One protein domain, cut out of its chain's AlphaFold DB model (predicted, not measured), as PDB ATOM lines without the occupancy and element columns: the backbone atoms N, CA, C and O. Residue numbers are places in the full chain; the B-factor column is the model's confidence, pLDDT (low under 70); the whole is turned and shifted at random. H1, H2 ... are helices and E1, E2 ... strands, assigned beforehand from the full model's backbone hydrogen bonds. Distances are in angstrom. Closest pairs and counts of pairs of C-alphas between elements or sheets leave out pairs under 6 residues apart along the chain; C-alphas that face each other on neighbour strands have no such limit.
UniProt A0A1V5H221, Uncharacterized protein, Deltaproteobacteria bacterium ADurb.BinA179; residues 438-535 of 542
ATOM      1  N   GLU A 438     -20.487  42.670 -15.203       96.06
ATOM      2  CA  GLU A 438     -20.026  41.846 -16.318       96.06
ATOM      3  C   GLU A 438     -20.624  40.444 -16.228       96.06
ATOM      4  O   GLU A 438     -21.122  39.932 -17.233       96.06
ATOM      5  N   THR A 439     -20.676  39.859 -15.024       95.19
ATOM      6  CA  THR A 439     -21.342  38.572 -14.793       95.19
ATOM      7  C   THR A 439     -22.813  38.628 -15.204       95.19
ATOM      8  O   THR A 439     -23.319  37.708 -15.855       95.19
ATOM      9  N   ILE A 440     -23.517  39.711 -14.854       94.81
ATOM     10  CA  ILE A 440     -24.924  39.912 -15.227       94.81
ATOM     11  C   ILE A 440     -25.066  39.938 -16.751       94.81
ATOM     12  O   ILE A 440     -25.874  39.190 -17.305       94.81
ATOM     13  N   ILE A 441     -24.272  40.768 -17.431       96.38
ATOM     14  CA  ILE A 441     -24.362  40.964 -18.882       96.38
ATOM     15  C   ILE A 441     -24.014  39.676 -19.634       96.38
ATOM     16  O   ILE A 441     -24.771  39.268 -20.516       96.38
ATOM     17  N   LEU A 442     -22.924  38.995 -19.266       96.56
ATOM     18  CA  LEU A 442     -22.518  37.730 -19.885       96.56
ATOM     19  C   LEU A 442     -23.562  36.630 -19.664       96.56
ATOM     20  O   LEU A 442     -23.877  35.877 -20.587       96.56
ATOM     21  N   THR A 443     -24.154  36.560 -18.468       95.69
ATOM     22  CA  THR A 443     -25.206  35.575 -18.182       95.69
ATOM     23  C   THR A 443     -26.434  35.834 -19.046       95.69
ATOM     24  O   THR A 443     -26.967  34.904 -19.649       95.69
ATOM     25  N   VAL A 444     -26.869  37.095 -19.168       95.94
ATOM     26  CA  VAL A 444     -28.009  37.435 -20.030       95.94
ATOM     27  C   VAL A 444     -27.693  37.208 -21.503       95.94
ATOM     28  O   VAL A 444     -28.571  36.761 -22.231       95.94
ATOM     29  N   LEU A 445     -26.463  37.444 -21.956       96.56
ATOM     30  CA  LEU A 445     -26.053  37.128 -23.325       96.56
ATOM     31  C   LEU A 445     -26.232  35.633 -23.634       96.56
ATOM     32  O   LEU A 445     -26.794  35.272 -24.669       96.56
ATOM     33  N   ALA A 446     -25.807  34.761 -22.718       96.12
ATOM     34  CA  ALA A 446     -25.994  33.320 -22.852       96.12
ATOM     35  C   ALA A 446     -27.478  32.915 -22.776       96.12
ATOM     36  O   ALA A 446     -27.925  32.061 -23.540       96.12
ATOM     37  N   VAL A 447     -28.279  33.551 -21.914       95.25
ATOM     38  CA  VAL A 447     -29.740  33.344 -21.888       95.25
ATOM     39  C   VAL A 447     -30.381  33.810 -23.198       95.25
ATOM     40  O   VAL A 447     -31.239  33.121 -23.741       95.25
ATOM     41  N   ASN A 448     -29.948  34.941 -23.752       95.81
ATOM     42  CA  ASN A 448     -30.459  35.478 -25.006       95.81
ATOM     43  C   ASN A 448     -30.186  34.542 -26.186       95.81
ATOM     44  O   ASN A 448     -31.038  34.401 -27.064       95.81
ATOM     45  N   PHE A 449     -29.034  33.867 -26.184       95.81
ATOM     46  CA  PHE A 449     -28.698  32.852 -27.178       95.81
ATOM     47  C   PHE A 449     -29.740  31.719 -27.225       95.81
ATOM     48  O   PHE A 449     -30.137  31.313 -28.319       95.81
ATOM     49  N   HIS A 450     -30.223  31.265 -26.063       95.56
ATOM     50  CA  HIS A 450     -31.195  30.169 -25.944       95.56
ATOM     51  C   HIS A 450     -32.652  30.627 -26.078       95.56
ATOM     52  O   HIS A 450     -33.417  30.063 -26.859       95.56
ATOM     53  N   ASP A 451     -33.025  31.680 -25.351       94.25
ATOM     54  CA  ASP A 451     -34.425  32.062 -25.130       94.25
ATOM     55  C   ASP A 451     -34.858  33.288 -25.946       94.25
ATOM     56  O   ASP A 451     -36.037  33.643 -25.943       94.25
ATOM     57  N   ARG A 452     -33.917  33.993 -26.594       93.38
ATOM     58  CA  ARG A 452     -34.140  35.333 -27.181       93.38
ATOM     59  C   ARG A 452     -34.720  36.340 -26.177       93.38
ATOM     60  O   ARG A 452     -35.425  37.272 -26.560       93.38
ATOM     61  N   SER A 453     -34.397  36.160 -24.896       91.94
ATOM     62  CA  SER A 453     -34.826  37.005 -23.778       91.94
ATOM     63  C   SER A 453     -33.663  37.831 -23.217       91.94
ATOM     64  O   SER A 453     -32.501  37.472 -23.396       91.94
ATOM     65  N   THR A 454     -33.972  38.945 -22.551       93.00
ATOM     66  CA  THR A 454     -33.026  39.757 -21.759       93.00
ATOM     67  C   THR A 454     -33.256  39.600 -20.248       93.00
ATOM     68  O   THR A 454     -32.779  40.401 -19.438       93.00
ATOM     69  N   ASP A 455     -34.001  38.563 -19.859       91.75
ATOM     70  CA  ASP A 455     -34.217  38.197 -18.465       91.75
ATOM     71  C   ASP A 455     -32.971  37.560 -17.856       91.75
ATOM     72  O   ASP A 455     -32.436  36.575 -18.366       91.75
ATOM     73  N   PHE A 456     -32.556  38.065 -16.699       91.31
ATOM     74  CA  PHE A 456     -31.481  37.438 -15.945       91.31
ATOM     75  C   PHE A 456     -31.993  36.198 -15.207       91.31
ATOM     76  O   PHE A 456     -32.976  36.240 -14.454       91.31
ATOM     77  N   ARG A 457     -31.313  35.073 -15.428       92.00
ATOM     78  CA  ARG A 457     -31.520  33.814 -14.709       92.00
ATOM     79  C   ARG A 457     -30.241  32.970 -14.734       92.00
ATOM     80  O   ARG A 457     -29.517  33.031 -15.725       92.00
ATOM     81  N   PRO A 458     -29.999  32.130 -13.712       92.94
ATOM     82  CA  PRO A 458     -28.920  31.151 -13.762       92.94
ATOM     83  C   PRO A 458     -29.089  30.167 -14.927       92.94
ATOM     84  O   PRO A 458     -30.195  29.663 -15.167       92.94
ATOM     85  N   LEU A 459     -27.983  29.857 -15.600       94.56
ATOM     86  CA  LEU A 459     -27.894  28.833 -16.639       94.56
ATOM     87  C   LEU A 459     -27.853  27.432 -16.015       94.56
ATOM     88  O   LEU A 459     -27.322  27.226 -14.925       94.56
ATOM     89  N   SER A 460     -28.388  26.440 -16.714       94.81
ATOM     90  CA  SER A 460     -28.067  25.036 -16.465       94.81
ATOM     91  C   SER A 460     -26.705  24.677 -17.065       94.81
ATOM     92  O   SER A 460     -26.250  25.306 -18.019       94.81
ATOM     93  N   ILE A 461     -26.077  23.614 -16.554       93.56
ATOM     94  CA  ILE A 461     -24.804  23.100 -17.093       93.56
ATOM     95  C   ILE A 461     -24.930  22.798 -18.592       93.56
ATOM     96  O   ILE A 461     -24.046  23.126 -19.374       93.56
ATOM     97  N   LYS A 462     -26.073  22.240 -19.011       94.69
ATOM     98  CA  LYS A 462     -26.346  21.947 -20.419       94.69
ATOM     99  C   LYS A 462     -26.368  23.217 -21.280       94.69
ATOM    100  O   LYS A 462     -25.687  23.256 -22.299       94.69
ATOM    101  N   GLU A 463     -27.107  24.246 -20.860       96.00
ATOM    102  CA  GLU A 463     -27.176  25.529 -21.579       96.00
ATOM    103  C   GLU A 463     -25.799  26.198 -21.676       96.00
ATOM    104  O   GLU A 463     -25.456  26.747 -22.723       96.00
ATOM    105  N   LEU A 464     -25.001  26.122 -20.607       95.69
ATOM    106  CA  LEU A 464     -23.633  26.636 -20.581       95.69
ATOM    107  C   LEU A 464     -22.744  25.919 -21.606       95.69
ATOM    108  O   LEU A 464     -22.096  26.573 -22.421       95.69
ATOM    109  N   THR A 465     -22.728  24.585 -21.594       94.62
ATOM    110  CA  THR A 465     -21.927  23.783 -22.529       94.62
ATOM    111  C   THR A 465     -22.332  24.036 -23.982       94.62
ATOM    112  O   THR A 465     -21.461  24.209 -24.834       94.62
ATOM    113  N   GLU A 466     -23.635  24.102 -24.269       95.69
ATOM    114  CA  GLU A 466     -24.158  24.405 -25.607       95.69
ATOM    115  C   GLU A 466     -23.764  25.813 -26.069       95.69
ATOM    116  O   GLU A 466     -23.326  25.983 -27.209       95.69
ATOM    117  N   PHE A 467     -23.854  26.806 -25.179       96.25
ATOM    118  CA  PHE A 467     -23.434  28.174 -25.469       96.25
ATOM    119  C   PHE A 467     -21.938  28.235 -25.796       96.25
ATOM    120  O   PHE A 467     -21.571  28.677 -26.884       96.25
ATOM    121  N   ILE A 468     -21.069  27.722 -24.913       94.88
ATOM    122  CA  ILE A 468     -19.611  27.748 -25.113       94.88
ATOM    123  C   ILE A 468     -19.223  27.014 -26.399       94.88
ATOM    124  O   ILE A 468     -18.393  27.515 -27.160       94.88
ATOM    125  N   ALA A 469     -19.821  25.849 -26.670       94.06
ATOM    126  CA  ALA A 469     -19.561  25.089 -27.890       94.06
ATOM    127  C   ALA A 469     -19.903  25.883 -29.160       94.06
ATOM    128  O   ALA A 469     -19.196  25.761 -30.159       94.06
ATOM    129  N   ALA A 470     -20.959  26.699 -29.119       95.25
ATOM    130  CA  ALA A 470     -21.381  27.522 -30.245       95.25
ATOM    131  C   ALA A 470     -20.508  28.772 -30.435       95.25
ATOM    132  O   ALA A 470     -20.278  29.185 -31.571       95.25
ATOM    133  N   VAL A 471     -20.029  29.383 -29.346       95.38
ATOM    134  CA  VAL A 471     -19.331  30.680 -29.403       95.38
ATOM    135  C   VAL A 471     -17.804  30.588 -29.378       95.38
ATOM    136  O   VAL A 471     -17.117  31.602 -29.527       95.38
ATOM    137  N   THR A 472     -17.245  29.386 -29.230       94.00
ATOM    138  CA  THR A 472     -15.792  29.170 -29.185       94.00
ATOM    139  C   THR A 472     -15.311  28.095 -30.150       94.00
ATOM    140  O   THR A 472     -16.052  27.202 -30.548       94.00
ATOM    141  N   SER A 473     -14.025  28.145 -30.490       91.56
ATOM    142  CA  SER A 473     -13.325  27.068 -31.187       91.56
ATOM    143  C   SER A 473     -12.059  26.671 -30.429       91.56
ATOM    144  O   SER A 473     -11.493  27.465 -29.678       91.56
ATOM    145  N   SER A 474     -11.632  25.418 -30.594       87.06
ATOM    146  CA  SER A 474     -10.387  24.910 -30.010       87.06
ATOM    147  C   SER A 474      -9.273  24.928 -31.047       87.06
ATOM    148  O   SER A 474      -9.439  24.436 -32.164       87.06
ATOM    149  N   SER A 475      -8.118  25.469 -30.671       82.88
ATOM    150  CA  SER A 475      -6.901  25.390 -31.469       82.88
ATOM    151  C   SER A 475      -6.338  23.962 -31.482       82.88
ATOM    152  O   SER A 475      -6.653  23.130 -30.629       82.88
ATOM    153  N   ALA A 476      -5.403  23.698 -32.399       74.50
ATOM    154  CA  ALA A 476      -4.638  22.449 -32.416       74.50
ATOM    155  C   ALA A 476      -3.821  22.211 -31.127       74.50
ATOM    156  O   ALA A 476      -3.465  21.075 -30.830       74.50
ATOM    157  N   SER A 477      -3.538  23.267 -30.352       75.62
ATOM    158  CA  SER A 477      -2.871  23.191 -29.046       75.62
ATOM    159  C   SER A 477      -3.836  22.970 -27.873       75.62
ATOM    160  O   SER A 477      -3.397  22.966 -26.727       75.62
ATOM    161  N   GLY A 478      -5.137  22.800 -28.136       76.38
ATOM    162  CA  GLY A 478      -6.164  22.571 -27.117       76.38
ATOM    163  C   GLY A 478      -6.670  23.836 -26.416       76.38
ATOM    164  O   GLY A 478      -7.541  23.726 -25.559       76.38
ATOM    165  N   LYS A 479      -6.177  25.027 -26.788       85.19
ATOM    166  CA  LYS A 479      -6.638  26.308 -26.233       85.19
ATOM    167  C   LYS A 479      -7.949  26.722 -26.896       85.19
ATOM    168  O   LYS A 479      -8.054  26.695 -28.123       85.19
ATOM    169  N   ARG A 480      -8.934  27.120 -26.098       89.81
ATOM    170  CA  ARG A 480     -10.233  27.598 -26.584       89.81
ATOM    171  C   ARG A 480     -10.225  29.123 -26.742       89.81
ATOM    172  O   ARG A 480      -9.631  29.818 -25.922       89.81
ATOM    173  N   SER A 481     -10.849  29.650 -27.792       91.44
ATOM    174  CA  SER A 481     -10.999  31.099 -28.001       91.44
ATOM    175  C   SER A 481     -12.338  31.447 -28.645       91.44
ATOM    176  O   SER A 481     -12.939  30.623 -29.339       91.44
ATOM    177  N   ALA A 482     -12.805  32.675 -28.424       93.56
ATOM    178  CA  ALA A 482     -14.040  33.190 -28.998       93.56
ATOM    179  C   ALA A 482     -13.943  33.285 -30.526       93.56
ATOM    180  O   ALA A 482     -12.980  33.841 -31.069       93.56
ATOM    181  N   ILE A 483     -14.960  32.783 -31.233       95.12
ATOM    182  CA  ILE A 483     -15.014  32.886 -32.695       95.12
ATOM    183  C   ILE A 483     -15.298  34.336 -33.131       95.12
ATOM    184  O   ILE A 483     -16.005  35.061 -32.427       95.12
ATOM    185  N   PRO A 484     -14.814  34.780 -34.308       94.00
ATOM    186  CA  PRO A 484     -15.024  36.155 -34.778       94.00
ATOM    187  C   PRO A 484     -16.498  36.570 -34.873       94.00
ATOM    188  O   PRO A 484     -16.835  37.733 -34.668       94.00
ATOM    189  N   GLU A 485     -17.389  35.622 -35.170       94.50
ATOM    190  CA  GLU A 485     -18.828  35.874 -35.239       94.50
ATOM    191  C   GLU A 485     -19.422  36.225 -33.873       94.50
ATOM    192  O   GLU A 485     -20.173  37.188 -33.774       94.50
ATOM    193  N   PHE A 486     -19.006  35.537 -32.806       94.62
ATOM    194  CA  PHE A 486     -19.436  35.857 -31.448       94.62
ATOM    195  C   PHE A 486     -18.997  37.261 -31.027       94.62
ATOM    196  O   PHE A 486     -19.788  37.999 -30.449       94.62
ATOM    197  N   ARG A 487     -17.770  37.664 -31.381       94.62
ATOM    198  CA  ARG A 487     -17.260  39.010 -31.078       94.62
ATOM    199  C   ARG A 487     -18.128  40.102 -31.706       94.62
ATOM    200  O   ARG A 487     -18.482  41.059 -31.027       94.62
ATOM    201  N   ARG A 488     -18.511  39.934 -32.978       94.19
ATOM    202  CA  ARG A 488     -19.421  40.867 -33.670       94.19
ATOM    203  C   ARG A 488     -20.815  40.863 -33.046       94.19
ATOM    204  O   ARG A 488     -21.337  41.927 -32.739       94.19
ATOM    205  N   ASN A 489     -21.367  39.678 -32.787       93.56
ATOM    206  CA  ASN A 489     -22.693  39.538 -32.187       93.56
ATOM    207  C   ASN A 489     -22.762  40.157 -30.785       93.56
ATOM    208  O   ASN A 489     -23.798  40.701 -30.419       93.56
ATOM    209  N   LEU A 490     -21.675  40.104 -30.006       95.44
ATOM    210  CA  LEU A 490     -21.603  40.780 -28.714       95.44
ATOM    211  C   LEU A 490     -21.706  42.299 -28.882       95.44
ATOM    212  O   LEU A 490     -22.543  42.911 -28.231       95.44
ATOM    213  N   VAL A 491     -20.905  42.901 -29.767       95.75
ATOM    214  CA  VAL A 491     -20.955  44.351 -30.028       95.75
ATOM    215  C   VAL A 491     -22.361  44.774 -30.473       95.75
ATOM    216  O   VAL A 491     -22.919  45.722 -29.923       95.75
ATOM    217  N   GLU A 492     -22.973  44.031 -31.398       94.56
ATOM    218  CA  GLU A 492     -24.347  44.284 -31.854       94.56
ATOM    219  C   GLU A 492     -25.373  44.152 -30.719       94.56
ATOM    220  O   GLU A 492     -26.260  44.997 -30.575       94.56
ATOM    221  N   PHE A 493     -25.240  43.123 -29.875       95.06
ATOM    222  CA  PHE A 493     -26.118  42.907 -28.729       95.06
ATOM    223  C   PHE A 493     -26.033  44.065 -27.730       95.06
ATOM    224  O   PHE A 493     -27.064  44.645 -27.385       95.06
ATOM    225  N   LEU A 494     -24.826  44.461 -27.316       95.94
ATOM    226  CA  LEU A 494     -24.629  45.579 -26.388       95.94
ATOM    227  C   LEU A 494     -25.134  46.901 -26.985       95.94
ATOM    228  O   LEU A 494     -25.837  47.653 -26.306       95.94
ATOM    229  N   GLY A 495     -24.861  47.153 -28.269       94.44
ATOM    230  CA  GLY A 495     -25.351  48.341 -28.970       94.44
ATOM    231  C   GLY A 495     -26.877  48.402 -29.070       94.44
ATOM    232  O   GLY A 495     -27.459  49.480 -28.955       94.44
ATOM    233  N   SER A 496     -27.547  47.250 -29.197       94.31
ATOM    234  CA  SER A 496     -29.014  47.183 -29.195       94.31
ATOM    235  C   SER A 496     -29.634  47.551 -27.841       94.31
ATOM    236  O   SER A 496     -30.734  48.106 -27.795       94.31
ATOM    237  N   LEU A 497     -28.926  47.276 -26.738       92.94
ATOM    238  CA  LEU A 497     -29.378  47.591 -25.384       92.94
ATOM    239  C   LEU A 497     -29.152  49.066 -25.046       92.94
ATOM    240  O   LEU A 497     -30.003  49.690 -24.414       92.94
ATOM    241  N   ALA A 498     -28.043  49.646 -25.499       90.19
ATOM    242  CA  ALA A 498     -27.652  51.005 -25.150       90.19
ATOM    243  C   ALA A 498     -27.365  51.873 -26.395       90.19
ATOM    244  O   ALA A 498     -26.238  52.332 -26.578       90.19
ATOM    245  N   PRO A 499     -28.385  52.194 -27.222       85.12
ATOM    246  CA  PRO A 499     -28.196  52.930 -28.479       85.12
ATOM    247  C   PRO A 499     -27.736  54.388 -28.296       85.12
ATOM    248  O   PRO A 499     -27.407  55.056 -29.270       85.12
ATOM    249  N   GLY A 500     -27.756  54.906 -27.062       86.38
ATOM    250  CA  GLY A 500     -27.251  56.240 -26.724       86.38
ATOM    251  C   GLY A 500     -25.750  56.293 -26.416       86.38
ATOM    252  O   GLY A 500     -25.221  57.392 -26.263       86.38
ATOM    253  N   LEU A 501     -25.071  55.145 -26.302       89.88
ATOM    254  CA  LEU A 501     -23.624  55.088 -26.082       89.88
ATOM    255  C   LEU A 501     -22.862  55.282 -27.397       89.88
ATOM    256  O   LEU A 501     -23.348  54.947 -28.477       89.88
ATOM    257  N   GLN A 502     -21.645  55.820 -27.303       91.12
ATOM    258  CA  GLN A 502     -20.755  55.928 -28.458       91.12
ATOM    259  C   GLN A 502     -20.298  54.534 -28.905       91.12
ATOM    260  O   GLN A 502     -20.033  53.670 -28.070       91.12
ATOM    261  N   GLU A 503     -20.143  54.339 -30.217       90.81
ATOM    262  CA  GLU A 503     -19.720  53.061 -30.811       90.81
ATOM    263  C   GLU A 503     -18.414  52.548 -30.194       90.81
ATOM    264  O   GLU A 503     -18.353  51.409 -29.741       90.81
ATOM    265  N   LYS A 504     -17.418  53.429 -30.039       91.50
ATOM    266  CA  LYS A 504     -16.145  53.093 -29.389       91.50
ATOM    267  C   LYS A 504     -16.328  52.572 -27.957       91.50
ATOM    268  O   LYS A 504     -15.700  51.595 -27.578       91.50
ATOM    269  N   THR A 505     -17.209  53.185 -27.165       91.06
ATOM    270  CA  THR A 505     -17.486  52.737 -25.791       91.06
ATOM    271  C   THR A 505     -18.123  51.346 -25.775       91.06
ATOM    272  O   THR A 505     -17.808  50.534 -24.907       91.06
ATOM    273  N   ILE A 506     -18.995  51.045 -26.742       94.00
ATOM    274  CA  ILE A 506     -19.598  49.713 -26.894       94.00
ATOM    275  C   ILE A 506     -18.527  48.683 -27.273       94.00
ATOM    276  O   ILE A 506     -18.503  47.599 -26.690       94.00
ATOM    277  N   GLU A 507     -17.629  49.016 -28.203       93.88
ATOM    278  CA  GLU A 507     -16.504  48.156 -28.591       93.88
ATOM    279  C   GLU A 507     -15.552  47.888 -27.418       93.88
ATOM    280  O   GLU A 507     -15.210  46.731 -27.164       93.88
ATOM    281  N   ASP A 508     -15.183  48.926 -26.662       92.44
ATOM    282  CA  ASP A 508     -14.329  48.813 -25.476       92.44
ATOM    283  C   ASP A 508     -15.005  47.933 -24.400       92.44
ATOM    284  O   ASP A 508     -14.380  47.023 -23.846       92.44
ATOM    285  N   THR A 509     -16.317  48.109 -24.185       94.12
ATOM    286  CA  THR A 509     -17.127  47.275 -23.273       94.12
ATOM    287  C   THR A 509     -17.180  45.818 -23.712       94.12
ATOM    288  O   THR A 509     -16.947  44.917 -22.905       94.12
ATOM    289  N   ALA A 510     -17.427  45.561 -24.997       95.25
ATOM    290  CA  ALA A 510     -17.385  44.214 -25.549       95.25
ATOM    291  C   ALA A 510     -15.994  43.583 -25.391       95.25
ATOM    292  O   ALA A 510     -15.890  42.394 -25.094       95.25
ATOM    293  N   GLY A 511     -14.930  44.373 -25.557       94.44
ATOM    294  CA  GLY A 511     -13.547  43.940 -25.389       94.44
ATOM    295  C   GLY A 511     -13.241  43.415 -23.987       94.44
ATOM    296  O   GLY A 511     -12.627  42.353 -23.869       94.44
ATOM    297  N   ILE A 512     -13.692  44.108 -22.935       93.81
ATOM    298  CA  ILE A 512     -13.495  43.670 -21.541       93.81
ATOM    299  C   ILE A 512     -14.307  42.403 -21.245       93.81
ATOM    300  O   ILE A 512     -13.746  41.416 -20.768       93.81
ATOM    301  N   LEU A 513     -15.588  42.374 -21.630       95.81
ATOM    302  CA  LEU A 513     -16.442  41.193 -21.456       95.81
ATOM    303  C   LEU A 513     -15.875  39.960 -22.177       95.81
ATOM    304  O   LEU A 513     -15.886  38.855 -21.633       95.81
ATOM    305  N   LEU A 514     -15.344  40.143 -23.393       95.44
ATOM    306  CA  LEU A 514     -14.677  39.079 -24.146       95.44
ATOM    307  C   LEU A 514     -13.397  38.615 -23.473       95.44
ATOM    308  O   LEU A 514     -13.151  37.414 -23.460       95.44
ATOM    309  N   ARG A 515     -12.584  39.532 -22.941       94.50
ATOM    310  CA  ARG A 515     -11.340  39.173 -22.256       94.50
ATOM    311  C   ARG A 515     -11.635  38.288 -21.052       94.50
ATOM    312  O   ARG A 515     -11.108  37.184 -20.997       94.50
ATOM    313  N   ARG A 516     -12.561  38.703 -20.183       93.88
ATOM    314  CA  ARG A 516     -12.984  37.903 -19.027       93.88
ATOM    315  C   ARG A 516     -13.526  36.535 -19.438       93.88
ATOM    316  O   ARG A 516     -13.147  35.520 -18.861       93.88
ATOM    317  N   PHE A 517     -14.372  36.495 -20.469       94.62
ATOM    318  CA  PHE A 517     -14.887  35.241 -21.016       94.62
ATOM    319  C   PHE A 517     -13.754  34.332 -21.533       94.62
ATOM    320  O   PHE A 517     -13.711  33.141 -21.235       94.62
ATOM    321  N   GLU A 518     -12.810  34.863 -22.310       93.19
ATOM    322  CA  GLU A 518     -11.708  34.074 -22.865       93.19
ATOM    323  C   GLU A 518     -10.709  33.612 -21.804       93.19
ATOM    324  O   GLU A 518     -10.246  32.471 -21.877       93.19
ATOM    325  N   ASP A 519     -10.394  34.449 -20.818       92.25
ATOM    326  CA  ASP A 519      -9.474  34.101 -19.736       92.25
ATOM    327  C   ASP A 519      -9.979  32.880 -18.961       92.25
ATOM    328  O   ASP A 519      -9.210  31.956 -18.689       92.25
ATOM    329  N   GLU A 520     -11.286  32.807 -18.725       91.38
ATOM    330  CA  GLU A 520     -11.911  31.707 -17.995       91.38
ATOM    331  C   GLU A 520     -12.037  30.420 -18.820       91.38
ATOM    332  O   GLU A 520     -11.744  29.322 -18.340       91.38
ATOM    333  N   PHE A 521     -12.435  30.527 -20.092       90.88
ATOM    334  CA  PHE A 521     -12.705  29.346 -20.918       90.88
ATOM    335  C   PHE A 521     -11.496  28.829 -21.698       90.88
ATOM    336  O   PHE A 521     -11.536  27.697 -22.190       90.88
ATOM    337  N   SER A 522     -10.411  29.599 -21.823       89.06
ATOM    338  CA  SER A 522      -9.294  29.232 -22.703       89.06
ATOM    339  C   SER A 522      -8.566  27.948 -22.299       89.06
ATOM    340  O   SER A 522      -8.048  27.249 -23.176       89.06
ATOM    341  N   GLY A 523      -8.571  27.614 -21.005       85.50
ATOM    342  CA  GLY A 523      -7.989  26.387 -20.454       85.50
ATOM    343  C   GLY A 523      -8.867  25.137 -20.593       85.50
ATOM    344  O   GLY A 523      -8.394  24.035 -20.319       85.50
ATOM    345  N   ILE A 524     -10.127  25.270 -21.029       85.38
ATOM    346  CA  ILE A 524     -11.075  24.150 -21.088       85.38
ATOM    347  C   ILE A 524     -10.957  23.407 -22.423       85.38
ATOM    348  O   ILE A 524     -11.565  23.770 -23.440       85.38
ATOM    349  N   GLY A 525     -10.192  22.313 -22.399       78.00
ATOM    350  CA  GLY A 525      -9.998  21.431 -23.552       78.00
ATOM    351  C   GLY A 525     -11.252  20.628 -23.917       78.00
ATOM    352  O   GLY A 525     -11.638  20.587 -25.088       78.00
ATOM    353  N   ARG A 526     -11.918  20.029 -22.923       83.69
ATOM    354  CA  ARG A 526     -13.135  19.215 -23.080       83.69
ATOM    355  C   ARG A 526     -14.280  19.814 -22.278       83.69
ATOM    356  O   ARG A 526     -14.148  20.013 -21.076       83.69
ATOM    357  N   LEU A 527     -15.396  20.106 -22.942       85.88
ATOM    358  CA  LEU A 527     -16.540  20.753 -22.292       85.88
ATOM    359  C   LEU A 527     -17.301  19.798 -21.363       85.88
ATOM    360  O   LEU A 527     -18.039  20.253 -20.499       85.88
ATOM    361  N   GLU A 528     -17.106  18.489 -21.522       83.38
ATOM    362  CA  GLU A 528     -17.682  17.454 -20.663       83.38
ATOM    363  C   GLU A 528     -17.043  17.424 -19.266       83.38
ATOM    364  O   GLU A 528     -17.644  16.908 -18.328       83.38
ATOM    365  N   GLU A 529     -15.832  17.970 -19.127       83.38
ATOM    366  CA  GLU A 529     -15.082  18.058 -17.866       83.38
ATOM    367  C   GLU A 529     -15.307  19.408 -17.156       83.38
ATOM    368  O   GLU A 529     -14.672  19.694 -16.141       83.38
ATOM    369  N   LEU A 530     -16.202  20.252 -17.685       88.44
ATOM    370  CA  LEU A 530     -16.499  21.566 -17.130       88.44
ATOM    371  C   LEU A 530     -17.200  21.427 -15.773       88.44
ATOM    372  O   LEU A 530     -18.296  20.876 -15.676       88.44
ATOM    373  N   ASP A 531     -16.583  21.986 -14.735       89.25
ATOM    374  CA  ASP A 531     -17.158  22.090 -13.395       89.25
ATOM    375  C   ASP A 531     -17.600  23.544 -13.138       89.25
ATOM    376  O   ASP A 531     -16.749  24.433 -13.030       89.25
ATOM    377  N   PRO A 532     -18.920  23.809 -13.031       89.25
ATOM    378  CA  PRO A 532     -19.459  25.157 -12.855       89.25
ATOM    379  C   PRO A 532     -18.921  25.903 -11.633       89.25
ATOM    380  O   PRO A 532     -18.973  27.125 -11.609       89.25
ATOM    381  N   ARG A 533     -18.397  25.202 -10.619       88.94
ATOM    382  CA  ARG A 533     -17.871  25.829  -9.394       88.94
ATOM    383  C   ARG A 533     -16.615  26.667  -9.627       88.94
ATOM    384  O   ARG A 533     -16.300  27.500  -8.787       88.94
ATOM    385  N   PHE A 534     -15.907  26.442 -10.734       89.56
ATOM    386  CA  PHE A 534     -14.739  27.237 -11.129       89.56
ATOM    387  C   PHE A 534     -15.074  28.323 -12.152       89.56
ATOM    388  O   PHE A 534     -14.182  29.057 -12.564       89.56
ATOM    389  N   ILE A 535     -16.342  28.418 -12.559       91.69
ATOM    390  CA  ILE A 535     -16.823  29.465 -13.451       91.69
ATOM    391  C   ILE A 535     -17.198  30.684 -12.604       91.69
ATOM    392  O   ILE A 535     -17.871  30.528 -11.585       91.69
TER     393      ILE A 535
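This is residues 438 to 535 of the 542 residues of an uncharacterized protein of Deltaproteobacteria bacterium ADurb.BinA179 (UniProt A0A1V5H221). A helical pair, H3 and H4, runs back and forth across each other at a steep angle, with H1 lying crosswise to both. H2 is set at a right angle to H1, and the small strand hairpin E1 E2 sits near the later part of H4. The printed part has 98 residues, with four named helices and two named strands in the order H1 H2 E1 E2 H3 H4; the sheet, E1 - E2, is antiparallel, and the class is mostly helix. The whole is compact, with a radius of gyration of the C-alphas of 13.5 A and spans of 41 by 28 by 20 A.

H1, residues 438 to 451, touches H2, residues 461 to 471, with its residues 446 to 450 alone; the closest C-alphas, of Ala 446 and Phe 467, are 6.3 A apart, and the lines are about perpendicular at 90 degrees. E1, residues 472 to 474, and E2, residues 480 to 482, form an antiparallel hairpin, with N 473 and O 481 within hydrogen-bond range at 2.9 A. H3, residues 484 to 497, touches H4, residues 503 to 521, at a steep tilt of 52 degrees, opposite ways; their closest C-alphas, of Val 491 and Ala 510, are 5.7 A apart. H1 and H4 are close but not clearly touching, with the C-alphas of Glu 438 and Leu 513 closest at 6.3 A. The closest C-alphas of E2 and H4, of Ser 481 and Glu 518, are 6.0 A apart. H2 and H4 are only just apart, at 8.2 A. Every O i to N i+4 pair is within hydrogen-bond range in H2, H3 and H4, and 9 of 10 in H1.

H1 begins at C-alpha 438, (-20.026, 41.846, -16.318), and measures 19.5 A from first to last C-alpha. H2 measures 15.5 A, E1 6.9 A, E2 7.2 A and H3 20.6 A. H4, 26.6 A, ends at C-alpha 521, (-12.705, 29.346, -20.918).

The C-alphas farthest apart, of Ser 477 and Gly 500, are 41.1 A apart. The printed part has no cut and no long link; residues 522 to 535 hold no named element. The mean pLDDT of the printed part is 91.9, and no printed residue is under 70.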